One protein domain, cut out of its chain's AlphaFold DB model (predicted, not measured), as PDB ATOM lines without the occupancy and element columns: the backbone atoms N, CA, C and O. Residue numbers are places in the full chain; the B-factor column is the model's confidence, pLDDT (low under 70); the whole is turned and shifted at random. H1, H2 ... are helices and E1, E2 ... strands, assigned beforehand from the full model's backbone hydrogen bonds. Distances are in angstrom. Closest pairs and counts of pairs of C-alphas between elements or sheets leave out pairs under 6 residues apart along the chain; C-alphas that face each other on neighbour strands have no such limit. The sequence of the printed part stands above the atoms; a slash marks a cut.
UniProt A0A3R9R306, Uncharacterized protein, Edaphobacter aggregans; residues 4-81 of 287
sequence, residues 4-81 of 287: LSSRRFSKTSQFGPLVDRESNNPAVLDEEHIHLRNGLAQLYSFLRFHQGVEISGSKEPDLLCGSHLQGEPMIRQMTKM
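This is residues 4 to 81 of the 287 residues of an uncharacterized protein of Edaphobacter aggregans (UniProt A0A3R9R306). Two strand hairpins, E1 with E2 and E3 with E4, come near each other through E2 and E3, and one long helix, H1, packs on those two strands; residues 45 to 54 stick out. The printed part has 78 residues, of mixed class, in the order E1 E2 H1 E3 E4, with two antiparallel two-stranded sheets. It is only just compact, close to loose: radius of gyration of the C-alphas 13.5 A, spans 39 by 28 by 20 A.

E1, residues 4 to 8, begins at C-alpha 4 (321.768, 258.765, 251.798). E2 is residues 15 to 20. H1, residues 31 to 47, is 24.5 A long, E3, residues 62 to 69, 21.6 A. E4, residues 72 to 80, 23.4 A, bends by 52 degrees at residue 77 and ends at C-alpha 80 (310.168, 275.216, 252.303).

Within hydrogen-bond range are N 5 and O 18 of hairpin E1 and E2, 3.2 A, and N 65 and O 77 of hairpin E3 and E4, 2.8 A. H1's closest C-alphas are Leu 36 to Val 19 of E2, 6.7 A, and His 33 to Cys 65 of E3, 7.2 A. E1 and H1 are apart. In H1 every O i to N i+4 pair is within range.

The printed part has no cut. The link H1 to E3, 14 residues, is long. pLDDT is under 70 in residues 4 to 15 and 56 to 59.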
ATOM      1  N   LEU A   4     321.857 257.660 252.741       51.31
ATOM      2  CA  LEU A   4     321.768 258.765 251.798       51.31
ATOM      3  C   LEU A   4     321.987 258.239 250.394       51.31
ATOM      4  O   LEU A   4     322.888 257.436 250.154       51.31
ATOM      5  N   SER A   5     321.176 258.723 249.465       62.56
ATOM      6  CA  SER A   5     321.368 258.470 248.043       62.56
ATOM      7  C   SER A   5     321.087 259.737 247.246       62.56
ATOM      8  O   SER A   5     320.360 260.628 247.686       62.56
ATOM      9  N   SER A   6     321.687 259.840 246.065       50.09
ATOM     10  CA  SER A   6     321.244 260.791 245.054       50.09
ATOM     11  C   SER A   6     320.342 260.045 244.076       50.09
ATOM     12  O   SER A   6     320.695 258.982 243.564       50.09
ATOM     13  N   ARG A   7     319.145 260.579 243.827       53.28
ATOM     14  CA  ARG A   7     318.252 260.077 242.780       53.28
ATOM     15  C   ARG A   7     317.934 261.201 241.814       53.28
ATOM     16  O   ARG A   7     317.676 262.333 242.217       53.28
ATOM     17  N   ARG A   8     317.958 260.874 240.525       43.97
ATOM     18  CA  ARG A   8     317.500 261.775 239.473       43.97
ATOM     19  C   ARG A   8     315.984 261.638 239.378       43.97
ATOM     20  O   ARG A   8     315.496 260.563 239.039       43.97
ATOM     21  N   PHE A   9     315.250 262.702 239.684       46.75
ATOM     22  CA  PHE A   9     313.815 262.747 239.410       46.75
ATOM     23  C   PHE A   9     313.610 263.045 237.912       46.75
ATOM     24  O   PHE A   9     314.403 263.751 237.291       46.75
ATOM     25  N   SER A  10     312.627 262.408 237.275       44.03
ATOM     26  CA  SER A  10     312.484 262.384 235.811       44.03
ATOM     27  C   SER A  10     312.213 263.757 235.169       44.03
ATOM     28  O   SER A  10     311.566 264.615 235.759       44.03
ATOM     29  N   LYS A  11     312.641 263.901 233.902       42.44
ATOM     30  CA  LYS A  11     312.478 265.022 232.941       42.44
ATOM     31  C   LYS A  11     313.083 266.387 233.290       42.44
ATOM     32  O   LYS A  11     313.429 267.110 232.361       42.44
ATOM     33  N   THR A  12     313.307 266.725 234.552       43.75
ATOM     34  CA  THR A  12     314.059 267.928 234.941       43.75
ATOM     35  C   THR A  12     315.396 267.491 235.536       43.75
ATOM     36  O   THR A  12     315.451 266.622 236.395       43.75
ATOM     37  N   SER A  13     316.520 268.026 235.057       48.31
ATOM     38  CA  SER A  13     317.865 267.681 235.558       48.31
ATOM     39  C   SER A  13     318.136 268.260 236.959       48.31
ATOM     40  O   SER A  13     319.152 268.910 237.178       48.31
ATOM     41  N   GLN A  14     317.216 268.066 237.904       58.34
ATOM     42  CA  GLN A  14     317.334 268.509 239.286       58.34
ATOM     43  C   GLN A  14     317.836 267.341 240.140       58.34
ATOM     44  O   GLN A  14     317.182 266.306 240.267       58.34
ATOM     45  N   PHE A  15     319.034 267.505 240.694       60.56
ATOM     46  CA  PHE A  15     319.591 266.613 241.703       60.56
ATOM     47  C   PHE A  15     319.216 267.150 243.084       60.56
ATOM     48  O   PHE A  15     319.481 268.313 243.385       60.56
ATOM     49  N   GLY A  16     318.610 266.301 243.913       70.56
ATOM     50  CA  GLY A  16     318.306 266.604 245.309       70.56
ATOM     51  C   GLY A  16     318.906 265.545 246.237       70.56
ATOM     52  O   GLY A  16     318.883 264.361 245.885       70.56
ATOM     53  N   PRO A  17     319.461 265.928 247.400       79.25
ATOM     54  CA  PRO A  17     319.854 264.965 248.423       79.25
ATOM     55  C   PRO A  17     318.621 264.238 248.981       79.25
ATOM     56  O   PRO A  17     317.650 264.882 249.375       79.25
ATOM     57  N   LEU A  18     318.672 262.903 249.044       84.00
ATOM     58  CA  LEU A  18     317.674 262.072 249.719       84.00
ATOM     59  C   LEU A  18     318.295 261.477 250.984       84.00
ATOM     60  O   LEU A  18     319.355 260.853 250.917       84.00
ATOM     61  N   VAL A  19     317.619 261.651 252.119       84.19
ATOM     62  CA  VAL A  19     317.926 260.955 253.374       84.19
ATOM     63  C   VAL A  19     316.748 260.042 253.676       84.19
ATOM     64  O   VAL A  19     315.621 260.521 253.770       84.19
ATOM     65  N   ASP A  20     317.002 258.751 253.842       88.50
ATOM     66  CA  ASP A  20     315.988 257.772 254.217       88.50
ATOM     67  C   ASP A  20     316.406 256.984 255.464       88.50
ATOM     68  O   ASP A  20     317.562 256.981 255.891       88.50
ATOM     69  N   ARG A  21     315.431 256.354 256.110       90.25
ATOM     70  CA  ARG A  21     315.634 255.440 257.231       90.25
ATOM     71  C   ARG A  21     314.477 254.455 257.247       90.25
ATOM     72  O   ARG A  21     313.360 254.827 256.895       90.25
ATOM     73  N   GLU A  22     314.738 253.222 257.661       91.88
ATOM     74  CA  GLU A  22     313.654 252.308 258.014       91.88
ATOM     75  C   GLU A  22     312.873 252.896 259.191       91.88
ATOM     76  O   GLU A  22     313.476 253.359 260.161       91.88
ATOM     77  N   SER A  23     311.548 252.906 259.060       90.56
ATOM     78  CA  SER A  23     310.631 253.416 260.073       90.56
ATOM     79  C   SER A  23     309.769 252.279 260.594       90.56
ATOM     80  O   SER A  23     309.282 251.457 259.815       90.56
ATOM     81  N   ASN A  24     309.544 252.263 261.906       92.44
ATOM     82  CA  ASN A  24     308.617 251.322 262.534       92.44
ATOM     83  C   ASN A  24     307.149 251.710 262.299       92.44
ATOM     84  O   ASN A  24     306.257 250.885 262.490       92.44
ATOM     85  N   ASN A  25     306.888 252.956 261.887       92.69
ATOM     86  CA  ASN A  25     305.545 253.463 261.643       92.69
ATOM     87  C   ASN A  25     305.491 254.349 260.383       92.69
ATOM     88  O   ASN A  25     305.233 255.551 260.468       92.69
ATOM     89  N   PRO A  26     305.656 253.769 259.177       90.94
ATOM     90  CA  PRO A  26     305.640 254.537 257.931       90.94
ATOM     91  C   PRO A  26     304.285 255.214 257.662       90.94
ATOM     92  O   PRO A  26     304.173 256.047 256.761       90.94
ATOM     93  N   ALA A  27     303.234 254.867 258.410       91.56
ATOM     94  CA  ALA A  27     301.908 255.448 258.275       91.56
ATOM     95  C   ALA A  27     301.740 256.800 258.995       91.56
ATOM     96  O   ALA A  27     300.722 257.461 258.770       91.56
ATOM     97  N   VAL A  28     302.699 257.235 259.819       92.50
ATOM     98  CA  VAL A  28     302.585 258.440 260.658       92.50
ATOM     99  C   VAL A  28     303.815 259.330 260.484       92.50
ATOM    100  O   VAL A  28     304.935 258.842 260.419       92.50
ATOM    101  N   LEU A  29     303.606 260.650 260.405       91.12
ATOM    102  CA  LEU A  29     304.694 261.625 260.508       91.12
ATOM    103  C   LEU A  29     304.998 261.861 261.989       91.12
ATOM    104  O   LEU A  29     304.213 262.496 262.690       91.12
ATOM    105  N   ASP A  30     306.120 261.333 262.449       93.12
ATOM    106  CA  ASP A  30     306.523 261.308 263.852       93.12
ATOM    107  C   ASP A  30     307.912 261.940 264.070       93.12
ATOM    108  O   ASP A  30     308.432 262.693 263.237       93.12
ATOM    109  N   GLU A  31     308.518 261.656 265.221       92.75
ATOM    110  CA  GLU A  31     309.829 262.176 265.596       92.75
ATOM    111  C   GLU A  31     310.940 261.748 264.619       92.75
ATOM    112  O   GLU A  31     311.849 262.533 264.339       92.75
ATOM    113  N   GLU A  32     310.855 260.551 264.024       92.00
ATOM    114  CA  GLU A  32     311.845 260.066 263.053       92.00
ATOM    115  C   GLU A  32     311.899 260.983 261.826       92.00
ATOM    116  O   GLU A  32     312.980 261.340 261.346       92.00
ATOM    117  N   HIS A  33     310.730 261.434 261.367       91.88
ATOM    118  CA  HIS A  33     310.597 262.355 260.243       91.88
ATOM    119  C   HIS A  33     311.151 263.742 260.582       91.88
ATOM    120  O   HIS A  33     311.825 264.359 259.753       91.88
ATOM    121  N   ILE A  34     310.924 264.227 261.809       91.56
ATOM    122  CA  ILE A  34     311.486 265.499 262.287       91.56
ATOM    123  C   ILE A  34     313.018 265.428 262.314       91.56
ATOM    124  O   ILE A  34     313.681 266.339 261.810       91.56
ATOM    125  N   HIS A  35     313.590 264.336 262.826       91.25
ATOM    126  CA  HIS A  35     315.040 264.123 262.855       91.25
ATOM    127  C   HIS A  35     315.649 264.069 261.452       91.25
ATOM    128  O   HIS A  35     316.669 264.715 261.198       91.25
ATOM    129  N   LEU A  36     315.017 263.354 260.516       91.75
ATOM    130  CA  LEU A  36     315.458 263.301 259.116       91.75
ATOM    131  C   LEU A  36     315.403 264.680 258.454       91.75
ATOM    132  O   LEU A  36     316.370 265.098 257.812       91.75
ATOM    133  N   ARG A  37     314.307 265.413 258.667       92.44
ATOM    134  CA  ARG A  37     314.112 266.772 258.156       92.44
ATOM    135  C   ARG A  37     315.194 267.723 258.665       92.44
ATOM    136  O   ARG A  37     315.804 268.436 257.870       92.44
ATOM    137  N   ASN A  38     315.473 267.697 259.967       91.56
ATOM    138  CA  ASN A  38     316.514 268.523 260.582       91.56
ATOM    139  C   ASN A  38     317.908 268.139 260.061       91.56
ATOM    140  O   ASN A  38     318.708 269.011 259.728       91.56
ATOM    141  N   GLY A  39     318.183 266.840 259.908       91.56
ATOM    142  CA  GLY A  39     319.443 266.347 259.352       91.56
ATOM    143  C   GLY A  39     319.661 266.731 257.884       91.56
ATOM    144  O   GLY A  39     320.807 266.938 257.473       91.56
ATOM    145  N   LEU A  40     318.588 266.841 257.096       92.00
ATOM    146  CA  LEU A  40     318.633 267.325 255.715       92.00
ATOM    147  C   LEU A  40     318.810 268.847 255.655       92.00
ATOM    148  O   LEU A  40     319.632 269.329 254.879       92.00
ATOM    149  N   ALA A  41     318.120 269.599 256.518       91.25
ATOM    150  CA  ALA A  41     318.320 271.041 256.655       91.25
ATOM    151  C   ALA A  41     319.763 271.389 257.044       91.25
ATOM    152  O   ALA A  41     320.365 272.283 256.457       91.25
ATOM    153  N   GLN A  42     320.349 270.635 257.973       92.31
ATOM    154  CA  GLN A  42     321.742 270.803 258.371       92.31
ATOM    155  C   GLN A  42     322.722 270.443 257.242       92.31
ATOM    156  O   GLN A  42     323.671 271.186 257.001       92.31
ATOM    157  N   LEU A  43     322.483 269.343 256.514       92.69
ATOM    158  CA  LEU A  43     323.293 268.978 255.343       92.69
ATOM    159  C   LEU A  43     323.268 270.085 254.283       92.69
ATOM    160  O   LEU A  43     324.294 270.435 253.706       92.69
ATOM    161  N   TYR A  44     322.089 270.652 254.054       91.62
ATOM    162  CA  TYR A  44     321.906 271.755 253.132       91.62
ATOM    163  C   TYR A  44     322.658 273.021 253.569       91.62
ATOM    164  O   TYR A  44     323.290 273.658 252.727       91.62
ATOM    165  N   SER A  45     322.704 273.335 254.869       92.94
ATOM    166  CA  SER A  45     323.574 274.396 255.396       92.94
ATOM    167  C   SER A  45     325.059 274.114 255.138       92.94
ATOM    168  O   SER A  45     325.784 275.019 254.732       92.94
ATOM    169  N   PHE A  46     325.522 272.870 255.315       95.88
ATOM    170  CA  PHE A  46     326.920 272.506 255.053       95.88
ATOM    171  C   PHE A  46     327.310 272.610 253.580       95.88
ATOM    172  O   PHE A  46     328.430 273.005 253.280       95.88
ATOM    173  N   LEU A  47     326.389 272.371 252.641       93.38
ATOM    174  CA  LEU A  47     326.668 272.634 251.224       93.38
ATOM    175  C   LEU A  47     327.036 274.102 250.968       93.38
ATOM    176  O   LEU A  47     327.816 274.387 250.062       93.38
ATOM    177  N   ARG A  48     326.521 275.031 251.781       92.62
ATOM    178  CA  ARG A  48     326.797 276.472 251.678       92.62
ATOM    179  C   ARG A  48     328.128 276.889 252.311       92.62
ATOM    180  O   ARG A  48     328.484 278.063 252.214       92.62
ATOM    181  N   PHE A  49     328.878 275.959 252.912       94.88
ATOM    182  CA  PHE A  49     330.272 276.219 253.291       94.88
ATOM    183  C   PHE A  49     331.138 276.444 252.047       94.88
ATOM    184  O   PHE A  49     332.090 277.222 252.075       94.88
ATOM    185  N   HIS A  50     330.748 275.857 250.913       91.19
ATOM    186  CA  HIS A  50     331.275 276.252 249.619       91.19
ATOM    187  C   HIS A  50     330.523 277.473 249.091       91.19
ATOM    188  O   HIS A  50     329.299 277.464 248.940       91.19
ATOM    189  N   GLN A  51     331.270 278.522 248.751       86.56
ATOM    190  CA  GLN A  51     330.681 279.734 248.198       86.56
ATOM    191  C   GLN A  51     329.987 279.481 246.860       86.56
ATOM    192  O   GLN A  51     330.461 278.713 246.013       86.56
ATOM    193  N   GLY A  52     328.860 280.174 246.690       85.38
ATOM    194  CA  GLY A  52     328.153 280.278 245.428       85.38
ATOM    195  C   GLY A  52     327.493 279.003 244.926       85.38
ATOM    196  O   GLY A  52     327.221 278.895 243.731       85.38
ATOM    197  N   VAL A  53     327.201 278.060 245.824       85.38
ATOM    198  CA  VAL A  53     326.255 276.978 245.541       85.38
ATOM    199  C   VAL A  53     324.915 277.596 245.169       85.38
ATOM    200  O   VAL A  53     324.162 278.046 246.028       85.38
ATOM    201  N   GLU A  54     324.616 277.636 243.877       74.12
ATOM    202  CA  GLU A  54     323.350 278.160 243.393       74.12
ATOM    203  C   GLU A  54     322.314 277.046 243.319       74.12
ATOM    204  O   GLU A  54     322.583 275.930 242.874       74.12
ATOM    205  N   ILE A  55     321.102 277.377 243.740       72.88
ATOM    206  CA  ILE A  55     319.937 276.522 243.565       72.88
ATOM    207  C   ILE A  55     319.116 277.209 242.506       72.88
ATOM    208  O   ILE A  55     318.779 278.383 242.633       72.88
ATOM    209  N   SER A  56     318.909 276.494 241.409       64.19
ATOM    210  CA  SER A  56     318.293 277.050 240.217       64.19
ATOM    211  C   SER A  56     316.906 277.609 240.540       64.19
ATOM    212  O   SER A  56     315.991 276.855 240.863       64.19
ATOM    213  N   GLY A  57     316.751 278.923 240.383       62.16
ATOM    214  CA  GLY A  57     315.495 279.645 240.571       62.16
ATOM    215  C   GLY A  57     315.489 280.525 241.820       62.16
ATOM    216  O   GLY A  57     316.048 280.188 242.854       62.16
ATOM    217  N   SER A  58     314.810 281.667 241.740       55.06
ATOM    218  CA  SER A  58     314.590 282.618 242.841       55.06
ATOM    219  C   SER A  58     313.652 282.092 243.943       55.06
ATOM    220  O   SER A  58     313.025 282.874 244.653       55.06
ATOM    221  N   LYS A  59     313.500 280.772 244.062       65.06
ATOM    222  CA  LYS A  59     312.516 280.124 244.927       65.06
ATOM    223  C   LYS A  59     313.224 279.319 246.007       65.06
ATOM    224  O   LYS A  59     314.216 278.645 245.747       65.06
ATOM    225  N   GLU A  60     312.676 279.387 247.212       82.88
ATOM    226  CA  GLU A  60     313.077 278.551 248.342       82.88
ATOM    227  C   GLU A  60     313.019 277.067 247.946       82.88
ATOM    228  O   GLU A  60     312.022 276.653 247.326       82.88
ATOM    229  N   PRO A  61     314.048 276.264 248.289       86.44
ATOM    230  CA  PRO A  61     314.048 274.854 247.946       86.44
ATOM    231  C   PRO A  61     312.903 274.141 248.656       86.44
ATOM    232  O   PRO A  61     312.641 274.367 249.842       86.44
ATOM    233  N   ASP A  62     312.225 273.270 247.917       88.69
ATOM    234  CA  ASP A  62     311.214 272.383 248.471       88.69
ATOM    235  C   ASP A  62     311.873 271.271 249.290       88.69
ATOM    236  O   ASP A  62     312.819 270.614 248.857       88.69
ATOM    237  N   LEU A  63     311.333 271.052 250.482       90.88
ATOM    238  CA  LEU A  63     311.671 269.965 251.380       90.88
ATOM    239  C   LEU A  63     310.492 269.004 251.423       90.88
ATOM    240  O   LEU A  63     309.465 269.271 252.056       90.88
ATOM    241  N   LEU A  64     310.656 267.893 250.715       92.12
ATOM    242  CA  LEU A  64     309.673 266.824 250.624       92.12
ATOM    243  C   LEU A  64     309.941 265.808 251.732       92.12
ATOM    244  O   LEU A  64     311.047 265.289 251.854       92.12
ATOM    245  N   CYS A  65     308.920 265.527 252.533       92.62
ATOM    246  CA  CYS A  65     308.955 264.538 253.598       92.62
ATOM    247  C   CYS A  65     307.837 263.516 253.377       92.62
ATOM    248  O   CYS A  65     306.712 263.855 252.991       92.62
ATOM    249  N   GLY A  66     308.153 262.248 253.597       93.06
ATOM    250  CA  GLY A  66     307.281 261.146 253.238       93.06
ATOM    251  C   GLY A  66     307.838 259.806 253.676       93.06
ATOM    252  O   GLY A  66     308.875 259.731 254.331       93.06
ATOM    253  N   SER A  67     307.143 258.751 253.284       93.56
ATOM    254  CA  SER A  67     307.465 257.372 253.635       93.56
ATOM    255  C   SER A  67     307.164 256.446 252.459       93.56
ATOM    256  O   SER A  67     306.450 256.825 251.534       93.56
ATOM    257  N   HIS A  68     307.713 255.232 252.480       92.69
ATOM    258  CA  HIS A  68     307.281 254.178 251.564       92.69
ATOM    259  C   HIS A  68     306.214 253.341 252.268       92.69
ATOM    260  O   HIS A  68     306.483 252.768 253.323       92.69
ATOM    261  N   LEU A  69     305.013 253.264 251.698       90.56
ATOM    262  CA  LEU A  69     303.925 252.438 252.214       90.56
ATOM    263  C   LEU A  69     303.552 251.419 251.141       90.56
ATOM    264  O   LEU A  69     303.271 251.795 250.010       90.56
ATOM    265  N   GLN A  70     303.588 250.128 251.483       91.25
ATOM    266  CA  GLN A  70     303.314 249.032 250.536       91.25
ATOM    267  C   GLN A  70     304.203 249.066 249.272       91.25
ATOM    268  O   GLN A  70     303.775 248.678 248.193       91.25
ATOM    269  N   GLY A  71     305.452 249.528 249.407       89.19
ATOM    270  CA  GLY A  71     306.403 249.645 248.293       89.19
ATOM    271  C   GLY A  71     306.312 250.955 247.503       89.19
ATOM    272  O   GLY A  71     307.218 251.240 246.726       89.19
ATOM    273  N   GLU A  72     305.300 251.787 247.755       90.88
ATOM    274  CA  GLU A  72     305.078 253.037 247.026       90.88
ATOM    275  C   GLU A  72     305.574 254.258 247.821       90.88
ATOM    276  O   GLU A  72     305.220 254.409 248.997       90.88
ATOM    277  N   PRO A  73     306.385 255.155 247.223       90.00
ATOM    278  CA  PRO A  73     306.788 256.400 247.865       90.00
ATOM    279  C   PRO A  73     305.601 257.366 247.965       90.00
ATOM    280  O   PRO A  73     305.031 257.790 246.963       90.00
ATOM    281  N   MET A  74     305.269 257.785 249.182       92.88
ATOM    282  CA  MET A  74     304.222 258.763 249.458       92.88
ATOM    283  C   MET A  74     304.821 260.036 250.050       92.88
ATOM    284  O   MET A  74     305.355 260.017 251.159       92.88
ATOM    285  N   ILE A  75     304.678 261.166 249.350       93.62
ATOM    286  CA  ILE A  75     304.953 262.490 249.923       93.62
ATOM    287  C   ILE A  75     303.780 262.852 250.833       93.62
ATOM    288  O   ILE A  75     302.638 262.924 250.386       93.62
ATOM    289  N   ARG A  76     304.064 263.084 252.112       92.56
ATOM    290  CA  ARG A  76     303.050 263.408 253.130       92.56
ATOM    291  C   ARG A  76     303.090 264.866 253.546       92.56
ATOM    292  O   ARG A  76     302.087 265.414 253.987       92.56
ATOM    293  N   GLN A  77     304.254 265.488 253.417       94.06
ATOM    294  CA  GLN A  77     304.451 266.884 253.745       94.06
ATOM    295  C   GLN A  77     305.423 267.509 252.747       94.06
ATOM    296  O   GLN A  77     306.478 266.953 252.450       94.06
ATOM    297  N   MET A  78     305.073 268.696 252.266       94.19
ATOM    298  CA  MET A  78     305.972 269.574 251.531       94.19
ATOM    299  C   MET A  78     306.139 270.848 252.348       94.19
ATOM    300  O   MET A  78     305.160 271.482 252.734       94.19
ATOM    301  N   THR A  79     307.383 271.198 252.645       92.75
ATOM    302  CA  THR A  79     307.740 272.447 253.327       92.75
ATOM    303  C   THR A  79     308.785 273.195 252.513       92.75
ATOM    304  O   THR A  79     309.336 272.648 251.560       92.75
ATOM    305  N   LYS A  80     309.062 274.445 252.873       90.50
ATOM    306  CA  LYS A  80     310.168 275.216 252.303       90.50
ATOM    307  C   LYS A  80     311.360 275.184 253.249       90.50
ATOM    308  O   LYS A  80     311.192 275.270 254.465       90.50
ATOM    309  N   MET A  81     312.558 275.033 252.696       89.75
ATOM    310  CA  MET A  81     313.789 275.211 253.465       89.75
ATOM    311  C   MET A  81     314.059 276.696 253.686       89.75
ATOM    312  O   MET A  81     313.640 277.534 252.889       89.75
TER     313      MET A  81